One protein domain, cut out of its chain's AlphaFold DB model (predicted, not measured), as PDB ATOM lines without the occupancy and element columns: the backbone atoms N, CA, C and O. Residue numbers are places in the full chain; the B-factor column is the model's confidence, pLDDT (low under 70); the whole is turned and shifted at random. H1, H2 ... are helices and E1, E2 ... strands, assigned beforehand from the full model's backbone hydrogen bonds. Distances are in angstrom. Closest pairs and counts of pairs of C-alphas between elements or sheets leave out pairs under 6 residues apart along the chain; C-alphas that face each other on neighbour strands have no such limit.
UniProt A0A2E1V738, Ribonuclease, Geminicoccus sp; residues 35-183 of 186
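AT A GLANCE: This is residues 35 to 183 of the 186 residues of the protein "Ribonuclease" of Geminicoccus sp (UniProt A0A2E1V738). A twisted four-stranded antiparallel sheet has one helix, H3, over one face and running along its strands. H2 packs on H3, while H1 crosses near the first residues of H3; the small helix H4 sits by edge strand E1. The printed part has 149 residues, with four named helices followed by four named strands, and the sheet order is E1, E2, E3, E4. The class is mixed, helices and strands, with 63 residues, under half, in named elements. The whole is compact, with a radius of gyration of the C-alphas of 14.5 A and spans of 41 by 39 by 26 A.

HOW THE PARTS SIT: H1, residues 35 to 45, touches H3, residues 74 to 87, about perpendicular at 81 degrees; H3 does this with residues 74 to 76 alone, and the closest C-alphas, those of Tyr 38 and Tyr 75, are 6.0 A apart. H2, residues 57 to 68, touches H3 at a steep tilt of 46 degrees, opposite ways, with the C-alphas of Gly 66 and Pro 74 closest at 4.6 A. The strands E1, residues 120 to 125, E2, residues 141 to 145, E3, residues 157 to 161, and E4, residues 170 to 173, form a meander, each strand the antiparallel neighbour of the one before. H3 is on this sheet at a height of 10.1 A, over E3, and runs along the strands at 16 degrees to E3 on the local plane. H4, residues 97 to 102, only grazes the sheet with residues 97 to 100; its closest C-alpha pair with E1 is Lys 97 and Ile 121, 6.2 A. In the hairpin E1 and E2, N 123 and O 143 are within hydrogen-bond range at 2.8 A. In the hairpin E2 and E3, N 142 and O 160 are at 2.9 A, and in the hairpin E3 and E4, N 159 and O 171 are at 2.8 A. In H2, H3 and H4 every O i to N i+4 pair is within hydrogen-bond range; in H1, 6 of 7 are.

IN THESE COORDINATES: H1 begins at C-alpha 35 (-34.717, 2.624, 47.334) and is 15.5 A long. H2 is 16.6 A, H3 19.6 A and H4 8.6 A. E1, from C-alpha 120 (-17.504, 12.409, 37.253), is 15.2 A, E2 13.8 A and E3 13.4 A. E4, 10.3 A, ends at C-alpha 173 (-23.596, 0.910, 27.935).

THE WHOLE: The C-alphas of Pro 57 and Gly 109, the two farthest apart, are 41.9 A apart. The printed part has no cut. The long links are H1 to H2, H4 to E1, E1 to E2 and E2 to E3. The mean pLDDT of the printed part is 95.9, and no printed residue is under 70.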
ATOM      1  N   LEU A  35     -35.472   1.441  47.746       90.94
ATOM      2  CA  LEU A  35     -34.717   2.624  47.334       90.94
ATOM      3  C   LEU A  35     -33.869   3.202  48.470       90.94
ATOM      4  O   LEU A  35     -32.794   3.739  48.208       90.94
ATOM      5  N   ASP A  36     -34.316   3.085  49.723       91.56
ATOM      6  CA  ASP A  36     -33.596   3.624  50.877       91.56
ATOM      7  C   ASP A  36     -32.283   2.876  51.117       91.56
ATOM      8  O   ASP A  36     -31.261   3.503  51.415       91.56
ATOM      9  N   SER A  37     -32.284   1.552  50.946       93.38
ATOM     10  CA  SER A  37     -31.067   0.740  51.022       93.38
ATOM     11  C   SER A  37     -30.046   1.158  49.960       93.38
ATOM     12  O   SER A  37     -28.891   1.452  50.296       93.38
ATOM     13  N   TYR A  38     -30.474   1.281  48.696       95.25
ATOM     14  CA  TYR A  38     -29.598   1.747  47.619       95.25
ATOM     15  C   TYR A  38     -29.074   3.160  47.880       95.25
ATOM     16  O   TYR A  38     -27.866   3.386  47.849       95.25
ATOM     17  N   ARG A  39     -29.958   4.102  48.226       95.44
ATOM     18  CA  ARG A  39     -29.593   5.487  48.545       95.44
ATOM     19  C   ARG A  39     -28.522   5.554  49.634       95.44
ATOM     20  O   ARG A  39     -27.529   6.258  49.469       95.44
ATOM     21  N   GLN A  40     -28.689   4.827  50.741       95.56
ATOM     22  CA  GLN A  40     -27.718   4.827  51.843       95.56
ATOM     23  C   GLN A  40     -26.370   4.231  51.425       95.56
ATOM     24  O   GLN A  40     -25.315   4.780  51.760       95.56
ATOM     25  N   GLN A  41     -26.395   3.119  50.687       95.31
ATOM     26  CA  GLN A  41     -25.186   2.484  50.173       95.31
ATOM     27  C   GLN A  41     -24.425   3.425  49.235       95.31
ATOM     28  O   GLN A  41     -23.212   3.588  49.370       95.31
ATOM     29  N   GLU A  42     -25.120   4.055  48.298       96.56
ATOM     30  CA  GLU A  42     -24.513   4.895  47.269       96.56
ATOM     31  C   GLU A  42     -24.052   6.248  47.813       96.56
ATOM     32  O   GLU A  42     -22.964   6.706  47.459       96.56
ATOM     33  N   ALA A  43     -24.778   6.817  48.780       95.81
ATOM     34  CA  ALA A  43     -24.331   7.985  49.534       95.81
ATOM     35  C   ALA A  43     -23.011   7.732  50.274       95.81
ATOM     36  O   ALA A  43     -22.148   8.605  50.322       95.81
ATOM     37  N   SER A  44     -22.803   6.519  50.804       95.75
ATOM     38  CA  SER A  44     -21.533   6.165  51.455       95.75
ATOM     39  C   SER A  44     -20.342   6.119  50.491       95.75
ATOM     40  O   SER A  44     -19.195   6.224  50.926       95.75
ATOM     41  N   ALA A  45     -20.607   5.964  49.190       95.19
ATOM     42  CA  ALA A  45     -19.600   5.972  48.137       95.19
ATOM     43  C   ALA A  45     -19.428   7.344  47.467       95.19
ATOM     44  O   ALA A  45     -18.499   7.477  46.673       95.19
ATOM     45  N   GLN A  46     -20.304   8.315  47.764       94.62
ATOM     46  CA  GLN A  46     -20.328   9.654  47.161       94.62
ATOM     47  C   GLN A  46     -20.317   9.626  45.619       94.62
ATOM     48  O   GLN A  46     -19.664  10.433  44.968       94.62
ATOM     49  N   VAL A  47     -21.019   8.663  45.012       97.06
ATOM     50  CA  VAL A  47     -21.098   8.558  43.547       97.06
ATOM     51  C   VAL A  47     -21.969   9.676  42.971       97.06
ATOM     52  O   VAL A  47     -23.111   9.837  43.384       97.06
ATOM     53  N   CYS A  48     -21.472  10.408  41.972       97.81
ATOM     54  CA  CYS A  48     -22.226  11.465  41.290       97.81
ATOM     55  C   CYS A  48     -23.680  11.055  40.966       97.81
ATOM     56  O   CYS A  48     -23.917  10.039  40.309       97.81
ATOM     57  N   GLY A  49     -24.641  11.859  41.436       96.88
ATOM     58  CA  GLY A  49     -26.080  11.642  41.265       96.88
ATOM     59  C   GLY A  49     -26.802  11.035  42.472       96.88
ATOM     60  O   GLY A  49     -28.022  10.924  42.436       96.88
ATOM     61  N   PHE A  50     -26.094  10.656  43.541       95.56
ATOM     62  CA  PHE A  50     -26.712  10.017  44.712       95.56
ATOM     63  C   PHE A  50     -27.678  10.917  45.515       95.56
ATOM     64  O   PHE A  50     -28.485  10.399  46.286       95.56
ATOM     65  N   ASP A  51     -27.601  12.242  45.373       95.44
ATOM     66  CA  ASP A  51     -28.246  13.243  46.238       95.44
ATOM     67  C   ASP A  51     -29.243  14.160  45.508       95.44
ATOM     68  O   ASP A  51     -29.593  15.228  46.005       95.44
ATOM     69  N   LEU A  52     -29.737  13.749  44.335       96.31
ATOM     70  CA  LEU A  52     -30.715  14.541  43.568       96.31
ATOM     71  C   LEU A  52     -32.146  14.460  44.116       96.31
ATOM     72  O   LEU A  52     -33.006  15.217  43.669       96.31
ATOM     73  N   ASP A  53     -32.387  13.563  45.076       93.62
ATOM     74  CA  ASP A  53     -33.650  13.405  45.806       93.62
ATOM     75  C   ASP A  53     -34.903  13.263  44.916       93.62
ATOM     76  O   ASP A  53     -36.004  13.631  45.325       93.62
ATOM     77  N   LEU A  54     -34.757  12.692  43.715       94.88
ATOM     78  CA  LEU A  54     -35.883  12.321  42.860       94.88
ATOM     79  C   LEU A  54     -36.489  11.000  43.349       94.88
ATOM     80  O   LEU A  54     -35.774  10.051  43.682       94.88
ATOM     81  N   ASP A  55     -37.813  10.921  43.358       91.31
ATOM     82  CA  ASP A  55     -38.579   9.743  43.747       91.31
ATOM     83  C   ASP A  55     -39.702   9.449  42.739       91.31
ATOM     84  O   ASP A  55     -39.859  10.142  41.731       91.31
ATOM     85  N   GLY A  56     -40.449   8.373  42.983       90.94
ATOM     86  CA  GLY A  56     -41.572   7.956  42.148       90.94
ATOM     87  C   GLY A  56     -41.357   6.620  41.429       90.94
ATOM     88  O   GLY A  56     -40.250   6.068  41.426       90.94
ATOM     89  N   PRO A  57     -42.423   6.080  40.812       91.19
ATOM     90  CA  PRO A  57     -42.384   4.787  40.126       91.19
ATOM     91  C   PRO A  57     -41.392   4.769  38.955       91.19
ATOM     92  O   PRO A  57     -40.864   3.712  38.597       91.19
ATOM     93  N   GLU A  58     -41.102   5.933  38.372       91.06
ATOM     94  CA  GLU A  58     -40.107   6.087  37.320       91.06
ATOM     95  C   GLU A  58     -38.698   5.764  37.833       91.06
ATOM     96  O   GLU A  58     -37.957   5.007  37.203       91.06
ATOM     97  N   VAL A  59     -38.350   6.282  39.015       94.75
ATOM     98  CA  VAL A  59     -37.069   6.017  39.682       94.75
ATOM     99  C   VAL A  59     -36.957   4.539  40.043       94.75
ATOM    100  O   VAL A  59     -35.947   3.922  39.722       94.75
ATOM    101  N   GLU A  60     -37.997   3.938  40.628       94.38
ATOM    102  CA  GLU A  60     -38.011   2.501  40.952       94.38
ATOM    103  C   GLU A  60     -37.762   1.628  39.716       94.38
ATOM    104  O   GLU A  60     -36.952   0.698  39.751       94.38
ATOM    105  N   THR A  61     -38.405   1.968  38.596       94.38
ATOM    106  CA  THR A  61     -38.237   1.242  37.332       94.38
ATOM    107  C   THR A  61     -36.815   1.383  36.788       94.38
ATOM    108  O   THR A  61     -36.226   0.404  36.330       94.38
ATOM    109  N   LEU A  62     -36.236   2.583  36.863       96.56
ATOM    110  CA  LEU A  62     -34.857   2.828  36.446       96.56
ATOM    111  C   LEU A  62     -33.834   2.125  37.341       96.56
ATOM    112  O   LEU A  62     -32.835   1.632  36.821       96.56
ATOM    113  N   VAL A  63     -34.067   2.042  38.655       97.12
ATOM    114  CA  VAL A  63     -33.194   1.284  39.564       97.12
ATOM    115  C   VAL A  63     -33.196  -0.191  39.187       97.12
ATOM    116  O   VAL A  63     -32.127  -0.760  38.974       97.12
ATOM    117  N   ALA A  64     -34.378  -0.790  39.023       95.88
ATOM    118  CA  ALA A  64     -34.495  -2.187  38.615       95.88
ATOM    119  C   ALA A  64     -33.817  -2.445  37.257       95.88
ATOM    120  O   ALA A  64     -33.081  -3.418  37.107       95.88
ATOM    121  N   PHE A  65     -34.005  -1.541  36.289       96.56
ATOM    122  CA  PHE A  65     -33.326  -1.612  34.997       96.56
ATOM    123  C   PHE A  65     -31.801  -1.528  35.147       96.56
ATOM    124  O   PHE A  65     -31.084  -2.363  34.607       96.56
ATOM    125  N   GLY A  66     -31.284  -0.548  35.891       97.62
ATOM    126  CA  GLY A  66     -29.844  -0.385  36.098       97.62
ATOM    127  C   GLY A  66     -29.206  -1.602  36.772       97.62
ATOM    128  O   GLY A  66     -28.126  -2.035  36.365       97.62
ATOM    129  N   GLU A  67     -29.895  -2.184  37.755       96.75
ATOM    130  CA  GLU A  67     -29.474  -3.407  38.438       96.75
ATOM    131  C   GLU A  67     -29.432  -4.601  37.473       96.75
ATOM    132  O   GLU A  67     -28.429  -5.315  37.424       96.75
ATOM    133  N   GLU A  68     -30.469  -4.785  36.647       96.75
ATOM    134  CA  GLU A  68     -30.522  -5.844  35.629       96.75
ATOM    135  C   GLU A  68     -29.374  -5.725  34.614       96.75
ATOM    136  O   GLU A  68     -28.793  -6.732  34.205       96.75
ATOM    137  N   GLN A  69     -29.002  -4.495  34.252       97.88
ATOM    138  CA  GLN A  69     -27.874  -4.213  33.360       97.88
ATOM    139  C   GLN A  69     -26.503  -4.360  34.041       97.88
ATOM    140  O   GLN A  69     -25.468  -4.264  33.380       97.88
ATOM    141  N   GLY A  70     -26.469  -4.626  35.349       97.50
ATOM    142  CA  GLY A  70     -25.243  -4.880  36.101       97.50
ATOM    143  C   GLY A  70     -24.500  -3.620  36.544       97.50
ATOM    144  O   GLY A  70     -23.293  -3.691  36.791       97.50
ATOM    145  N   LEU A  71     -25.186  -2.478  36.649       98.31
ATOM    146  CA  LEU A  71     -24.610  -1.286  37.269       98.31
ATOM    147  C   LEU A  71     -24.335  -1.530  38.751       98.31
ATOM    148  O   LEU A  71     -25.118  -2.152  39.468       98.31
ATOM    149  N   ARG A  72     -23.213  -0.993  39.225       97.56
ATOM    150  CA  ARG A  72     -22.851  -1.024  40.643       97.56
ATOM    151  C   ARG A  72     -23.674  -0.035  41.461       97.56
ATOM    152  O   ARG A  72     -23.873  -0.282  42.649       97.56
ATOM    153  N   PHE A  73     -24.096   1.065  40.839       98.19
ATOM    154  CA  PHE A  73     -24.867   2.134  41.469       98.19
ATOM    155  C   PHE A  73     -26.146   2.455  40.687       98.19
ATOM    156  O   PHE A  73     -26.246   3.498  40.025       98.19
ATOM    157  N   PRO A  74     -27.121   1.530  40.696       97.88
ATOM    158  CA  PRO A  74     -28.363   1.697  39.955       97.88
ATOM    159  C   PRO A  74     -29.206   2.878  40.458       97.88
ATOM    160  O   PRO A  74     -29.936   3.469  39.660       97.88
ATOM    161  N   TYR A  75     -29.089   3.278  41.729       98.00
ATOM    162  CA  TYR A  75     -29.825   4.428  42.248       98.00
ATOM    163  C   TYR A  75     -29.296   5.745  41.680       98.00
ATOM    164  O   TYR A  75     -30.058   6.457  41.037       98.00
ATOM    165  N   ALA A  76     -28.008   6.047  41.766       98.31
ATOM    166  CA  ALA A  76     -27.415   7.245  41.181       98.31
ATOM    167  C   ALA A  76     -27.632   7.293  39.662       98.31
ATOM    168  O   ALA A  76     -27.991   8.337  39.122       98.31
ATOM    169  N   PHE A  77     -27.529   6.156  38.969       98.44
ATOM    170  CA  PHE A  77     -27.922   6.059  37.562       98.44
ATOM    171  C   PHE A  77     -29.379   6.481  37.323       98.44
ATOM    172  O   PHE A  77     -29.644   7.259  36.399       98.44
ATOM    173  N   SER A  78     -30.319   5.994  38.142       97.94
ATOM    174  CA  SER A  78     -31.735   6.356  38.026       97.94
ATOM    175  C   SER A  78     -31.947   7.854  38.226       97.94
ATOM    176  O   SER A  78     -32.651   8.488  37.441       97.94
ATOM    177  N   GLN A  79     -31.252   8.438  39.203       98.12
ATOM    178  CA  GLN A  79     -31.315   9.855  39.529       98.12
ATOM    179  C   GLN A  79     -30.785  10.707  38.372       98.12
ATOM    180  O   GLN A  79     -31.475  11.610  37.911       98.12
ATOM    181  N   VAL A  80     -29.601  10.391  37.836       98.38
ATOM    182  CA  VAL A  80     -29.016  11.110  36.688       98.38
ATOM    183  C   VAL A  80     -29.911  10.996  35.452       98.38
ATOM    184  O   VAL A  80     -30.108  11.977  34.734       98.38
ATOM    185  N   THR A  81     -30.472   9.812  35.199       98.06
ATOM    186  CA  THR A  81     -31.343   9.565  34.041       98.06
ATOM    187  C   THR A  81     -32.654  10.344  34.149       98.06
ATOM    188  O   THR A  81     -33.028  11.039  33.204       98.06
ATOM    189  N   ALA A  82     -33.313  10.303  35.309       96.81
ATOM    190  CA  ALA A  82     -34.525  11.075  35.568       96.81
ATOM    191  C   ALA A  82     -34.254  12.590  35.538       96.81
ATOM    192  O   ALA A  82     -35.034  13.353  34.968       96.81
ATOM    193  N   TYR A  83     -33.110  13.035  36.062       97.50
ATOM    194  CA  TYR A  83     -32.697  14.435  35.999       97.50
ATOM    195  C   TYR A  83     -32.513  14.907  34.549       97.50
ATOM    196  O   TYR A  83     -33.015  15.967  34.176       97.50
ATOM    197  N   LEU A  84     -31.887  14.094  33.691       97.12
ATOM    198  CA  LEU A  84     -31.771  14.383  32.256       97.12
ATOM    199  C   LEU A  84     -33.134  14.478  31.560       97.12
ATOM    200  O   LEU A  84     -33.302  15.321  30.676       97.12
ATOM    201  N   TRP A  85     -34.106  13.640  31.928       95.00
ATOM    202  CA  TRP A  85     -35.471  13.729  31.394       95.00
ATOM    203  C   TRP A  85     -36.169  15.029  31.777       95.00
ATOM    204  O   TRP A  85     -36.793  15.658  30.925       95.00
ATOM    205  N   LEU A  86     -36.049  15.434  33.040       94.44
ATOM    206  CA  LEU A  86     -36.758  16.589  33.584       94.44
ATOM    207  C   LEU A  86     -36.109  17.921  33.193       94.44
ATOM    208  O   LEU A  86     -36.812  18.892  32.914       94.44
ATOM    209  N   ILE A  87     -34.777  17.971  33.200       95.56
ATOM    210  CA  ILE A  87     -34.003  19.214  33.093       95.56
ATOM    211  C   ILE A  87     -33.330  19.350  31.722       95.56
ATOM    212  O   ILE A  87     -33.116  20.463  31.249       95.56
ATOM    213  N   GLY A  88     -33.015  18.235  31.055       95.62
ATOM    214  CA  GLY A  88     -32.283  18.236  29.781       95.62
ATOM    215  C   GLY A  88     -30.774  18.451  29.918       95.62
ATOM    216  O   GLY A  88     -30.063  18.508  28.914       95.62
ATOM    217  N   GLU A  89     -30.270  18.538  31.147       96.31
ATOM    218  CA  GLU A  89     -28.866  18.790  31.463       96.31
ATOM    219  C   GLU A  89     -28.342  17.749  32.457       96.31
ATOM    220  O   GLU A  89     -29.115  17.099  33.161       96.31
ATOM    221  N   LEU A  90     -27.021  17.555  32.491       98.44
ATOM    222  CA  LEU A  90     -26.399  16.695  33.498       98.44
ATOM    223  C   LEU A  90     -26.385  17.400  34.864       98.44
ATOM    224  O   LEU A  90     -26.211  18.618  34.901       98.44
ATOM    225  N   PRO A  91     -26.485  16.649  35.973       98.19
ATOM    226  CA  PRO A  91     -26.264  17.181  37.316       98.19
ATOM    227  C   PRO A  91     -24.891  17.850  37.490       98.19
ATOM    228  O   PRO A  91     -23.930  17.497  36.801       98.19
ATOM    229  N   GLU A  92     -24.776  18.763  38.459       97.44
ATOM    230  CA  GLU A  92     -23.566  19.577  38.686       97.44
ATOM    231  C   GLU A  92     -22.301  18.766  39.015       97.44
ATOM    232  O   GLU A  92     -21.196  19.238  38.760       97.44
ATOM    233  N   CYS A  93     -22.440  17.537  39.521       97.75
ATOM    234  CA  CYS A  93     -21.308  16.642  39.791       97.75
ATOM    235  C   CYS A  93     -20.596  16.136  38.519       97.75
ATOM    236  O   CYS A  93     -19.562  15.470  38.605       97.75
ATOM    237  N   TYR A  94     -21.112  16.444  37.325       98.62
ATOM    238  CA  TYR A  94     -20.433  16.159  36.067       98.62
ATOM    239  C   TYR A  94     -19.589  17.329  35.572       98.62
ATOM    240  O   TYR A  94     -20.029  18.475  35.497       98.62
ATOM    241  N   MET A  95     -18.400  17.010  35.067       98.06
ATOM    242  CA  MET A  95     -17.561  17.956  34.339       98.06
ATOM    243  C   MET A  95     -17.084  17.391  33.004       98.06
ATOM    244  O   MET A  95     -16.790  16.203  32.861       98.06
ATOM    245  N   THR A  96     -16.925  18.258  32.007       98.44
ATOM    246  CA  THR A  96     -16.343  17.832  30.727       98.44
ATOM    247  C   THR A  96     -14.871  17.469  30.892       98.44
ATOM    248  O   THR A  96     -14.151  18.016  31.734       98.44
ATOM    249  N   LYS A  97     -14.354  16.636  29.986       97.50
ATOM    250  CA  LYS A  97     -12.919  16.331  29.896       97.50
ATOM    251  C   LYS A  97     -12.067  17.594  29.753       97.50
ATOM    252  O   LYS A  97     -10.900  17.588  30.138       97.50
ATOM    253  N   SER A  98     -12.594  18.659  29.145       97.50
ATOM    254  CA  SER A  98     -11.879  19.934  29.029       97.50
ATOM    255  C   SER A  98     -11.739  20.636  30.380       97.50
ATOM    256  O   SER A  98     -10.647  21.105  30.698       97.50
ATOM    257  N   VAL A  99     -12.813  20.677  31.175       97.75
ATOM    258  CA  VAL A  99     -12.802  21.258  32.529       97.75
ATOM    259  C   VAL A  99     -11.848  20.474  33.428       97.75
ATOM    260  O   VAL A  99     -10.928  21.069  33.988       97.75
ATOM    261  N   ALA A 100     -11.966  19.144  33.448       97.12
ATOM    262  CA  ALA A 100     -11.086  18.274  34.226       97.12
ATOM    263  C   ALA A 100      -9.598  18.491  33.885       97.12
ATOM    264  O   ALA A 100      -8.756  18.657  34.768       97.12
ATOM    265  N   ARG A 101      -9.244  18.563  32.592       96.25
ATOM    266  CA  ARG A 101      -7.858  18.853  32.170       96.25
ATOM    267  C   ARG A 101      -7.382  20.228  32.631       96.25
ATOM    268  O   ARG A 101      -6.218  20.366  32.996       96.25
ATOM    269  N   GLY A 102      -8.263  21.228  32.623       96.38
ATOM    270  CA  GLY A 102      -7.973  22.565  33.145       96.38
ATOM    271  C   GLY A 102      -7.663  22.575  34.644       96.38
ATOM    272  O   GLY A 102      -6.866  23.395  35.090       96.38
ATOM    273  N   GLN A 103      -8.229  21.631  35.399       95.62
ATOM    274  CA  GLN A 103      -7.993  21.444  36.835       95.62
ATOM    275  C   GLN A 103      -6.804  20.518  37.147       95.62
ATOM    276  O   GLN A 103      -6.446  20.339  38.306       95.62
ATOM    277  N   GLY A 104      -6.142  19.968  36.123       93.00
ATOM    278  CA  GLY A 104      -4.933  19.161  36.285       93.00
ATOM    279  C   GLY A 104      -5.105  17.669  36.016       93.00
ATOM    280  O   GLY A 104      -4.117  16.942  36.131       93.00
ATOM    281  N   TRP A 105      -6.289  17.209  35.591       95.38
ATOM    282  CA  TRP A 105      -6.481  15.824  35.159       95.38
ATOM    283  C   TRP A 105      -5.614  15.498  33.937       95.38
ATOM    284  O   TRP A 105      -5.614  16.207  32.923       95.38
ATOM    285  N   LYS A 106      -4.873  14.392  34.020       88.62
ATOM    286  CA  LYS A 106      -3.947  13.926  32.983       88.62
ATOM    287  C   LYS A 106      -4.354  12.538  32.522       88.62
ATOM    288  O   LYS A 106      -4.829  11.724  33.297       88.62
ATOM    289  N   SER A 107      -4.080  12.227  31.258       71.44
ATOM    290  CA  SER A 107      -4.330  10.888  30.704       71.44
ATOM    291  C   SER A 107      -3.491   9.779  31.357       71.44
ATOM    292  O   SER A 107      -3.751   8.607  31.110       71.44
ATOM    293  N   ALA A 108      -2.476  10.135  32.149       82.38
ATOM    294  CA  ALA A 108      -1.692   9.211  32.955       82.38
ATOM    295  C   ALA A 108      -1.266   9.885  34.268       82.38
ATOM    296  O   ALA A 108      -0.812  11.033  34.258       82.38
ATOM    297  N   GLY A 109      -1.371   9.145  35.374       82.00
ATOM    298  CA  GLY A 109      -0.848   9.543  36.686       82.00
ATOM    299  C   GLY A 109      -1.713  10.515  37.493       82.00
ATOM    300  O   GLY A 109      -1.280  10.917  38.567       82.00
ATOM    301  N   THR A 110      -2.894  10.893  36.999       90.81
ATOM    302  CA  THR A 110      -3.892  11.669  37.750       90.81
ATOM    303  C   THR A 110      -5.280  11.182  37.360       90.81
ATOM    304  O   THR A 110      -5.556  11.008  36.171       90.81
ATOM    305  N   THR A 111      -6.139  10.947  38.336       93.88
ATOM    306  CA  THR A 111      -7.521  10.500  38.141       93.88
ATOM    307  C   THR A 111      -8.493  11.642  38.425       93.88
ATOM    308  O   THR A 111      -8.063  12.759  38.703       93.88
ATOM    309  N   VAL A 112      -9.795  11.442  38.207       94.19
ATOM    310  CA  VAL A 112     -10.774  12.527  38.409       94.19
ATOM    311  C   VAL A 112     -10.934  12.800  39.905       94.19
ATOM    312  O   VAL A 112     -10.915  13.956  40.298       94.19
ATOM    313  N   ASP A 113     -10.911  11.761  40.740       95.12
ATOM    314  CA  ASP A 113     -10.945  11.876  42.205       95.12
ATOM    315  C   ASP A 113      -9.749  12.631  42.816       95.12
ATOM    316  O   ASP A 113      -9.856  13.155  43.922       95.12
ATOM    317  N   ASP A 114      -8.627  12.758  42.096       95.56
ATOM    318  CA  ASP A 114      -7.500  13.598  42.533       95.56
ATOM    319  C   ASP A 114      -7.808  15.107  42.434       95.56
ATOM    320  O   ASP A 114      -7.146  15.913  43.093       95.56
ATOM    321  N   ILE A 115      -8.755  15.505  41.572       94.81
ATOM    322  CA  ILE A 115      -9.125  16.912  41.324       94.81
ATOM    323  C   ILE A 115     -10.517  17.265  41.856       94.81
ATOM    324  O   ILE A 115     -10.745  18.412  42.231       94.81
ATOM    325  N   ASP A 116     -11.418  16.287  41.902       94.81
ATOM    326  CA  ASP A 116     -12.780  16.403  42.401       94.81
ATOM    327  C   ASP A 116     -13.216  15.045  42.958       94.81
ATOM    328  O   ASP A 116     -13.472  14.108  42.203       94.81
ATOM    329  N   ALA A 117     -13.239  14.941  44.288       92.94
ATOM    330  CA  ALA A 117     -13.424  13.679  45.004       92.94
ATOM    331  C   ALA A 117     -14.788  13.021  44.740       92.94
ATOM    332  O   ALA A 117     -14.875  11.795  44.784       92.94
ATOM    333  N   ASP A 118     -15.806  13.827  44.428       91.06
ATOM    334  CA  ASP A 118     -17.194  13.379  44.256       91.06
ATOM    335  C   ASP A 118     -17.673  13.567  42.793       91.06
ATOM    336  O   ASP A 118     -18.837  13.330  42.456       91.06
ATOM    337  N   GLY A 119     -16.773  14.004  41.904       95.75
ATOM    338  CA  GLY A 119     -17.075  14.360  40.520       95.75
ATOM    339  C   GLY A 119     -16.921  13.215  39.518       95.75
ATOM    340  O   GLY A 119     -16.171  12.257  39.709       95.75
ATOM    341  N   ALA A 120     -17.595  13.343  38.375       98.00
ATOM    342  CA  ALA A 120     -17.504  12.409  37.253       98.00
ATOM    343  C   ALA A 120     -17.319  13.130  35.906       98.00
ATOM    344  O   ALA A 120     -17.625  14.311  35.744       98.00
ATOM    345  N   ILE A 121     -16.820  12.414  34.892       98.50
ATOM    346  CA  ILE A 121     -16.696  12.971  33.538       98.50
ATOM    347  C   ILE A 121     -18.029  12.882  32.806       98.50
ATOM    348  O   ILE A 121     -18.597  11.802  32.693       98.50
ATOM    349  N   GLY A 122     -18.494  13.980  32.217       98.56
ATOM    350  CA  GLY A 122     -19.693  13.968  31.391       98.56
ATOM    351  C   GLY A 122     -19.911  15.237  30.578       98.56
ATOM    352  O   GLY A 122     -19.306  16.279  30.815       98.56
ATOM    353  N   GLY A 123     -20.770  15.125  29.568       98.44
ATOM    354  CA  GLY A 123     -21.200  16.235  28.720       98.44
ATOM    355  C   GLY A 123     -20.360  16.443  27.457       98.44
ATOM    356  O   GLY A 123     -20.686  17.324  26.661       98.44
ATOM    357  N   ASP A 124     -19.319  15.642  27.221       98.62
ATOM    358  CA  ASP A 124     -18.572  15.647  25.956       98.62
ATOM    359  C   ASP A 124     -19.374  14.984  24.820       98.62
ATOM    360  O   ASP A 124     -20.200  14.104  25.057       98.62
ATOM    361  N   THR A 125     -19.110  15.375  23.567       98.38
ATOM    362  CA  THR A 125     -19.746  14.761  22.389       98.38
ATOM    363  C   THR A 125     -19.394  13.275  22.263       98.38
ATOM    364  O   THR A 125     -18.219  12.913  22.153       98.38
ATOM    365  N   PHE A 126     -20.419  12.432  22.131       98.62
ATOM    366  CA  PHE A 126     -20.294  11.052  21.676       98.62
ATOM    367  C   PHE A 126     -20.464  10.979  20.153       98.62
ATOM    368  O   PHE A 126     -21.450  11.440  19.582       98.62
ATOM    369  N   GLY A 127     -19.474  10.410  19.466       97.75
ATOM    370  CA  GLY A 127     -19.395  10.482  18.005       97.75
ATOM    371  C   GLY A 127     -20.255   9.476  17.236       97.75
ATOM    372  O   GLY A 127     -20.403   9.656  16.031       97.75
ATOM    373  N   ASN A 128     -20.762   8.417  17.884       97.69
ATOM    374  CA  ASN A 128     -21.472   7.298  17.239       97.69
ATOM    375  C   ASN A 128     -20.772   6.781  15.957       97.69
ATOM    376  O   ASN A 128     -21.406   6.582  14.920       97.69
ATOM    377  N   ARG A 129     -19.440   6.613  15.996       95.62
ATOM    378  CA  ARG A 129     -18.629   6.307  14.797       95.62
ATOM    379  C   ARG A 129     -18.911   4.912  14.251       95.62
ATOM    380  O   ARG A 129     -18.865   4.696  13.046       95.62
ATOM    381  N   GLU A 130     -19.227   3.994  15.152       96.31
ATOM    382  CA  GLU A 130     -19.578   2.607  14.888       96.31
ATOM    383  C   GLU A 130     -21.049   2.461  14.460       96.31
ATOM    384  O   GLU A 130     -21.464   1.367  14.088       96.31
ATOM    385  N   GLY A 131     -21.841   3.544  14.501       97.00
ATOM    386  CA  GLY A 131     -23.231   3.565  14.037       97.00
ATOM    387  C   GLY A 131     -24.182   2.681  14.844       97.00
ATOM    388  O   GLY A 131     -25.164   2.192  14.292       97.00
ATOM    389  N   ARG A 132     -23.879   2.457  16.126       97.44
ATOM    390  CA  ARG A 132     -24.637   1.573  17.029       97.44
ATOM    391  C   ARG A 132     -25.913   2.227  17.561       97.44
ATOM    392  O   ARG A 132     -26.849   1.529  17.926       97.44
ATOM    393  N   LEU A 133     -25.959   3.561  17.558       97.75
ATOM    394  CA  LEU A 133     -27.157   4.353  17.847       97.75
ATOM    395  C   LEU A 133     -27.784   4.891  16.547       97.75
ATOM    396  O   LEU A 133     -27.087   4.985  15.527       97.75
ATOM    397  N   PRO A 134     -29.070   5.300  16.559       96.94
ATOM    398  CA  PRO A 134     -29.700   5.959  15.417       96.94
ATOM    399  C   PRO A 134     -28.870   7.127  14.868       96.94
ATOM    400  O   PRO A 134     -28.206   7.853  15.603       96.94
ATOM    401  N   GLN A 135     -28.907   7.337  13.553       96.88
ATOM    402  CA  GLN A 135     -28.173   8.443  12.936       96.88
ATOM    403  C   GLN A 135     -28.826   9.786  13.283       96.88
ATOM    404  O   GLN A 135     -30.032   9.974  13.116       96.88
ATOM    405  N   ARG A 136     -28.006  10.732  13.746       95.62
ATOM    406  CA  ARG A 136     -28.398  12.089  14.151       95.62
ATOM    407  C   ARG A 136     -27.397  13.102  13.579       95.62
ATOM    408  O   ARG A 136     -26.301  12.704  13.179       95.62
ATOM    409  N   PRO A 137     -27.737  14.403  13.516       94.94
ATOM    410  CA  PRO A 137     -26.754  15.446  13.227       94.94
ATOM    411  C   PRO A 137     -25.502  15.344  14.117       94.94
ATOM    412  O   PRO A 137     -25.535  14.759  15.200       94.94
ATOM    413  N   ARG A 138     -24.384  15.924  13.663       92.12
ATOM    414  CA  ARG A 138     -23.148  15.971  14.462       92.12
ATOM    415  C   ARG A 138     -23.402  16.675  15.798       92.12
ATOM    416  O   ARG A 138     -24.266  17.541  15.882       92.12
ATOM    417  N   ASP A 139     -22.652  16.268  16.821       94.06
ATOM    418  CA  ASP A 139     -22.679  16.847  18.173       94.06
ATOM    419  C   ASP A 139     -24.002  16.677  18.946       94.06
ATOM    420  O   ASP A 139     -24.176  17.241  20.026       94.06
ATOM    421  N   ARG A 140     -24.919  15.846  18.429       96.25
ATOM    422  CA  ARG A 140     -26.203  15.544  19.078       96.25
ATOM    423  C   ARG A 140     -26.100  14.630  20.272       96.25
ATOM    424  O   ARG A 140     -26.812  14.849  21.244       96.25
ATOM    425  N   TYR A 141     -25.250  13.616  20.186       98.50
ATOM    426  CA  TYR A 141     -25.043  12.714  21.299       98.50
ATOM    427  C   TYR A 141     -23.986  13.269  22.241       98.50
ATOM    428  O   TYR A 141     -22.928  13.730  21.805       98.50
ATOM    429  N   ALA A 142     -24.272  13.186  23.529       98.75
ATOM    430  CA  ALA A 142     -23.327  13.417  24.604       98.75
ATOM    431  C   ALA A 142     -23.194  12.150  25.450       98.75
ATOM    432  O   ALA A 142     -24.075  11.295  25.423       98.75
ATOM    433  N   GLU A 143     -22.088  12.028  26.175       98.75
ATOM    434  CA  GLU A 143     -21.828  10.908  27.083       98.75
ATOM    435  C   GLU A 143     -21.574  11.371  28.516       98.75
ATOM    436  O   GLU A 143     -21.063  12.471  28.733       98.75
ATOM    437  N   ALA A 144     -21.899  10.522  29.489       98.81
ATOM    438  CA  ALA A 144     -21.606  10.737  30.901       98.81
ATOM    439  C   ALA A 144     -21.161   9.434  31.566       98.81
ATOM    440  O   ALA A 144     -21.716   8.372  31.292       98.81
ATOM    441  N   ASP A 145     -20.146   9.515  32.419       98.69
ATOM    442  CA  ASP A 145     -19.648   8.391  33.200       98.69
ATOM    443  C   ASP A 145     -20.668   7.948  34.238       98.69
ATOM    444  O   ASP A 145     -21.260   8.758  34.943       98.69
ATOM    445  N   LEU A 146     -20.829   6.639  34.350       98.62
ATOM    446  CA  LEU A 146     -21.538   5.996  35.441       98.62
ATOM    447  C   LEU A 146     -20.545   5.171  36.256       98.62
ATOM    448  O   LEU A 146     -19.430   4.885  35.805       98.62
ATOM    449  N   ASP A 147     -20.959   4.778  37.454       97.75
ATOM    450  CA  ASP A 147     -20.196   3.910  38.353       97.75
ATOM    451  C   ASP A 147     -18.803   4.418  38.764       97.75
ATOM    452  O   ASP A 147     -18.007   3.670  39.349       97.75
ATOM    453  N   TYR A 148     -18.492   5.686  38.495       97.44
ATOM    454  CA  TYR A 148     -17.218   6.288  38.857       97.44
ATOM    455  C   TYR A 148     -17.212   6.734  40.323       97.44
ATOM    456  O   TYR A 148     -18.142   7.381  40.780       97.44
ATOM    457  N   VAL A 149     -16.152   6.370  41.049       95.88
ATOM    458  CA  VAL A 149     -15.897   6.827  42.432       95.88
ATOM    459  C   VAL A 149     -14.455   7.272  42.566       95.88
ATOM    460  O   VAL A 149     -14.173   8.319  43.118       95.88
ATOM    461  N   ARG A 150     -13.515   6.452  42.084       95.19
ATOM    462  CA  ARG A 150     -12.087   6.746  42.190       95.19
ATOM    463  C   ARG A 150     -11.255   5.952  41.207       95.19
ATOM    464  O   ARG A 150     -11.667   4.885  40.746       95.19
ATOM    465  N   GLY A 151     -10.038   6.421  40.966       94.25
ATOM    466  CA  GLY A 151      -9.071   5.729  40.134       94.25
ATOM    467  C   GLY A 151      -9.380   5.872  38.643       94.25
ATOM    468  O   GLY A 151      -9.848   6.908  38.167       94.25
ATOM    469  N   ASN A 152      -9.095   4.821  37.875       94.06
ATOM    470  CA  ASN A 152      -9.367   4.822  36.441       94.06
ATOM    471  C   ASN A 152     -10.876   4.810  36.164       94.06
ATOM    472  O   ASN A 152     -11.632   4.091  36.817       94.06
ATOM    473  N   ARG A 153     -11.299   5.564  35.144       95.50
ATOM    474  CA  ARG A 153     -12.689   5.577  34.663       95.50
ATOM    475  C   ARG A 153     -13.116   4.169  34.235       95.50
ATOM    476  O   ARG A 153     -12.387   3.513  33.490       95.50
ATOM    477  N   GLY A 154     -14.293   3.736  34.686       96.38
ATOM    478  CA  GLY A 154     -14.869   2.428  34.361       96.38
ATOM    479  C   GLY A 154     -15.474   2.360  32.958       96.38
ATOM    480  O   GLY A 154     -15.280   3.270  32.149       96.38
ATOM    481  N   ALA A 155     -16.238   1.302  32.692       98.06
ATOM    482  CA  ALA A 155     -16.868   1.028  31.398       98.06
ATOM    483  C   ALA A 155     -18.217   1.720  31.191       98.06
ATOM    484  O   ALA A 155     -18.543   2.089  30.062       98.06
ATOM    485  N   ALA A 156     -18.974   1.899  32.273       98.75
ATOM    486  CA  ALA A 156     -20.376   2.269  32.202       98.75
ATOM    487  C   ALA A 156     -20.592   3.734  31.809       98.75
ATOM    488  O   ALA A 156     -19.936   4.632  32.347       98.75
ATOM    489  N   ARG A 157     -21.507   3.988  30.871       98.81
ATOM    490  CA  ARG A 157     -21.856   5.334  30.398       98.81
ATOM    491  C   ARG A 157     -23.342   5.465  30.123       98.81
ATOM    492  O   ARG A 157     -23.938   4.564  29.538       98.81
ATOM    493  N   LEU A 158     -23.872   6.653  30.393       98.50
ATOM    494  CA  LEU A 158     -25.017   7.160  29.647       98.50
ATOM    495  C   LEU A 158     -24.544   7.753  28.325       98.50
ATOM    496  O   LEU A 158     -23.525   8.444  28.272       98.50
ATOM    497  N   VAL A 159     -25.327   7.545  27.273       98.69
ATOM    498  CA  VAL A 159     -25.260   8.307  26.027       98.69
ATOM    499  C   VAL A 159     -26.646   8.859  25.735       98.69
ATOM    500  O   VAL A 159     -27.607   8.102  25.704       98.69
ATOM    501  N   TYR A 160     -26.775  10.165  25.520       98.44
ATOM    502  CA  TYR A 160     -28.078  10.818  25.356       98.44
ATOM    503  C   TYR A 160     -28.086  11.812  24.197       98.44
ATOM    504  O   TYR A 160     -27.068  12.439  23.895       98.44
ATOM    505  N   ASP A 161     -29.229  11.947  23.520       97.88
ATOM    506  CA  ASP A 161     -29.452  13.024  22.549       97.88
ATOM    507  C   ASP A 161     -29.812  14.307  23.305       97.88
ATOM    508  O   ASP A 161     -30.846  14.367  23.968       97.88
ATOM    509  N   ARG A 162     -28.977  15.339  23.165       97.12
ATOM    510  CA  ARG A 162     -29.068  16.609  23.902       97.12
ATOM    511  C   ARG A 162     -30.412  17.334  23.822       97.12
ATOM    512  O   ARG A 162     -30.667  18.170  24.671       97.12
ATOM    513  N   GLU A 163     -31.235  17.090  22.803       96.56
ATOM    514  CA  GLU A 163     -32.544  17.763  22.710       96.56
ATOM    515  C   GLU A 163     -33.731  16.812  22.847       96.56
ATOM    516  O   GLU A 163     -34.865  17.253  22.699       96.56
ATOM    517  N   LEU A 164     -33.490  15.507  22.994       95.94
ATOM    518  CA  LEU A 164     -34.558  14.504  23.016       95.94
ATOM    519  C   LEU A 164     -34.529  13.661  24.295       95.94
ATOM    520  O   LEU A 164     -35.031  12.531  24.293       95.94
ATOM    521  N   THR A 165     -33.908  14.169  25.360       95.00
ATOM    522  CA  THR A 165     -33.879  13.485  26.656       95.00
ATOM    523  C   THR A 165     -35.301  13.274  27.166       95.00
ATOM    524  O   THR A 165     -35.654  12.141  27.458       95.00
ATOM    525  N   ASP A 166     -36.153  14.296  27.112       93.00
ATOM    526  CA  ASP A 166     -37.592  14.264  27.422       93.00
ATOM    527  C   ASP A 166     -38.404  13.214  26.633       93.00
ATOM    528  O   ASP A 166     -39.501  12.834  27.030       93.00
ATOM    529  N   ARG A 167     -37.868  12.723  25.509       91.69
ATOM    530  CA  ARG A 167     -38.456  11.653  24.683       91.69
ATOM    531  C   ARG A 167     -37.759  10.303  24.862       91.69
ATOM    532  O   ARG A 167     -37.888   9.422  24.010       91.69
ATOM    533  N   GLY A 168     -36.954  10.149  25.911       88.69
ATOM    534  CA  GLY A 168     -36.259   8.904  26.225       88.69
ATOM    535  C   GLY A 168     -35.164   8.536  25.220       88.69
ATOM    536  O   GLY A 168     -34.876   7.357  25.016       88.69
ATOM    537  N   PHE A 169     -34.554   9.503  24.523       95.94
ATOM    538  CA  PHE A 169     -33.382   9.236  23.673       95.94
ATOM    539  C   PHE A 169     -32.123   9.205  24.545       95.94
ATOM    540  O   PHE A 169     -31.232  10.048  24.426       95.94
ATOM    541  N   ILE A 170     -32.092   8.213  25.432       97.75
ATOM    542  CA  ILE A 170     -31.008   7.914  26.361       97.75
ATOM    543  C   ILE A 170     -30.701   6.417  26.250       97.75
ATOM    544  O   ILE A 170     -31.607   5.587  26.136       97.75
ATOM    545  N   TRP A 171     -29.419   6.079  26.256       98.50
ATOM    546  CA  TRP A 171     -28.898   4.722  26.182       98.50
ATOM    547  C   TRP A 171     -27.880   4.490  27.288       98.50
ATOM    548  O   TRP A 171     -27.115   5.389  27.638       98.50
ATOM    549  N   LEU A 172     -27.842   3.259  27.777       98.69
ATOM    550  CA  LEU A 172     -26.846   2.746  28.700       98.69
ATOM    551  C   LEU A 172     -25.891   1.817  27.949       98.69
ATOM    552  O   LEU A 172     -26.317   0.975  27.164       98.69
ATOM    553  N   THR A 173     -24.599   1.943  28.220       98.75
ATOM    554  CA  THR A 173     -23.596   0.910  27.935       98.75
ATOM    555  C   THR A 173     -22.881   0.583  29.236       98.75
ATOM    556  O   THR A 173     -22.553   1.495  29.995       98.75
ATOM    557  N   VAL A 174     -22.628  -0.698  29.498       98.62
ATOM    558  CA  VAL A 174     -21.837  -1.178  30.650       98.62
ATOM    559  C   VAL A 174     -20.522  -1.836  30.218       98.62
ATOM    560  O   VAL A 174     -19.745  -2.305  31.045       98.62
ATOM    561  N   ASP A 175     -20.241  -1.829  28.916       97.88
ATOM    562  CA  ASP A 175     -19.190  -2.609  28.263       97.88
ATOM    563  C   ASP A 175     -18.293  -1.745  27.363       97.88
ATOM    564  O   ASP A 175     -17.782  -2.205  26.350       97.88
ATOM    565  N   HIS A 176     -18.059  -0.479  27.733       96.31
ATOM    566  CA  HIS A 176     -17.223   0.439  26.950       96.31
ATOM    567  C   HIS A 176     -17.716   0.594  25.498       96.31
ATOM    568  O   HIS A 176     -16.928   0.545  24.553       96.31
ATOM    569  N   TYR A 177     -19.010   0.875  25.330       98.19
ATOM    570  CA  TYR A 177     -19.658   1.127  24.038       98.19
ATOM    571  C   TYR A 177     -19.763  -0.120  23.130       98.19
ATOM    572  O   TYR A 177     -20.123   0.015  21.952       98.19
ATOM    573  N   ASP A 178     -19.486  -1.324  23.662       97.88
ATOM    574  CA  ASP A 178     -19.592  -2.607  22.950       97.88
ATOM    575  C   ASP A 178     -21.042  -3.089  22.743       97.88
ATOM    576  O   ASP A 178     -21.313  -3.854  21.809       97.88
ATOM    577  N   SER A 179     -21.991  -2.541  23.485       98.06
ATOM    578  CA  SER A 179     -23.424  -2.639  23.237       98.06
ATOM    579  C   SER A 179     -24.151  -1.467  23.898       98.06
ATOM    580  O   SER A 179     -23.563  -0.709  24.673       98.06
ATOM    581  N   PHE A 180     -25.416  -1.266  23.523       98.56
ATOM    582  CA  PHE A 180     -26.253  -0.212  24.082       98.56
ATOM    583  C   PHE A 180     -27.657  -0.732  24.328       98.56
ATOM    584  O   PHE A 180     -28.307  -1.198  23.393       98.56
ATOM    585  N   GLU A 181     -28.145  -0.531  25.543       98.12
ATOM    586  CA  GLU A 181     -29.545  -0.722  25.884       98.12
ATOM    587  C   GLU A 181     -30.240   0.629  25.942       98.12
ATOM    588  O   GLU A 181     -29.729   1.595  26.516       98.12
ATOM    589  N   ARG A 182     -31.402   0.732  25.299       96.19
ATOM    590  CA  ARG A 182     -32.196   1.956  25.376       96.19
ATOM    591  C   ARG A 182     -32.924   1.984  26.713       96.19
ATOM    592  O   ARG A 182     -33.531   0.986  27.093       96.19
ATOM    593  N   ILE A 183     -32.901   3.135  27.381       93.88
ATOM    594  CA  ILE A 183     -33.661   3.314  28.617       93.88
ATOM    595  C   ILE A 183     -35.163   3.140  28.319       93.88
ATOM    596  O   ILE A 183     -35.629   3.676  27.305       93.88
TER     597      ILE A 183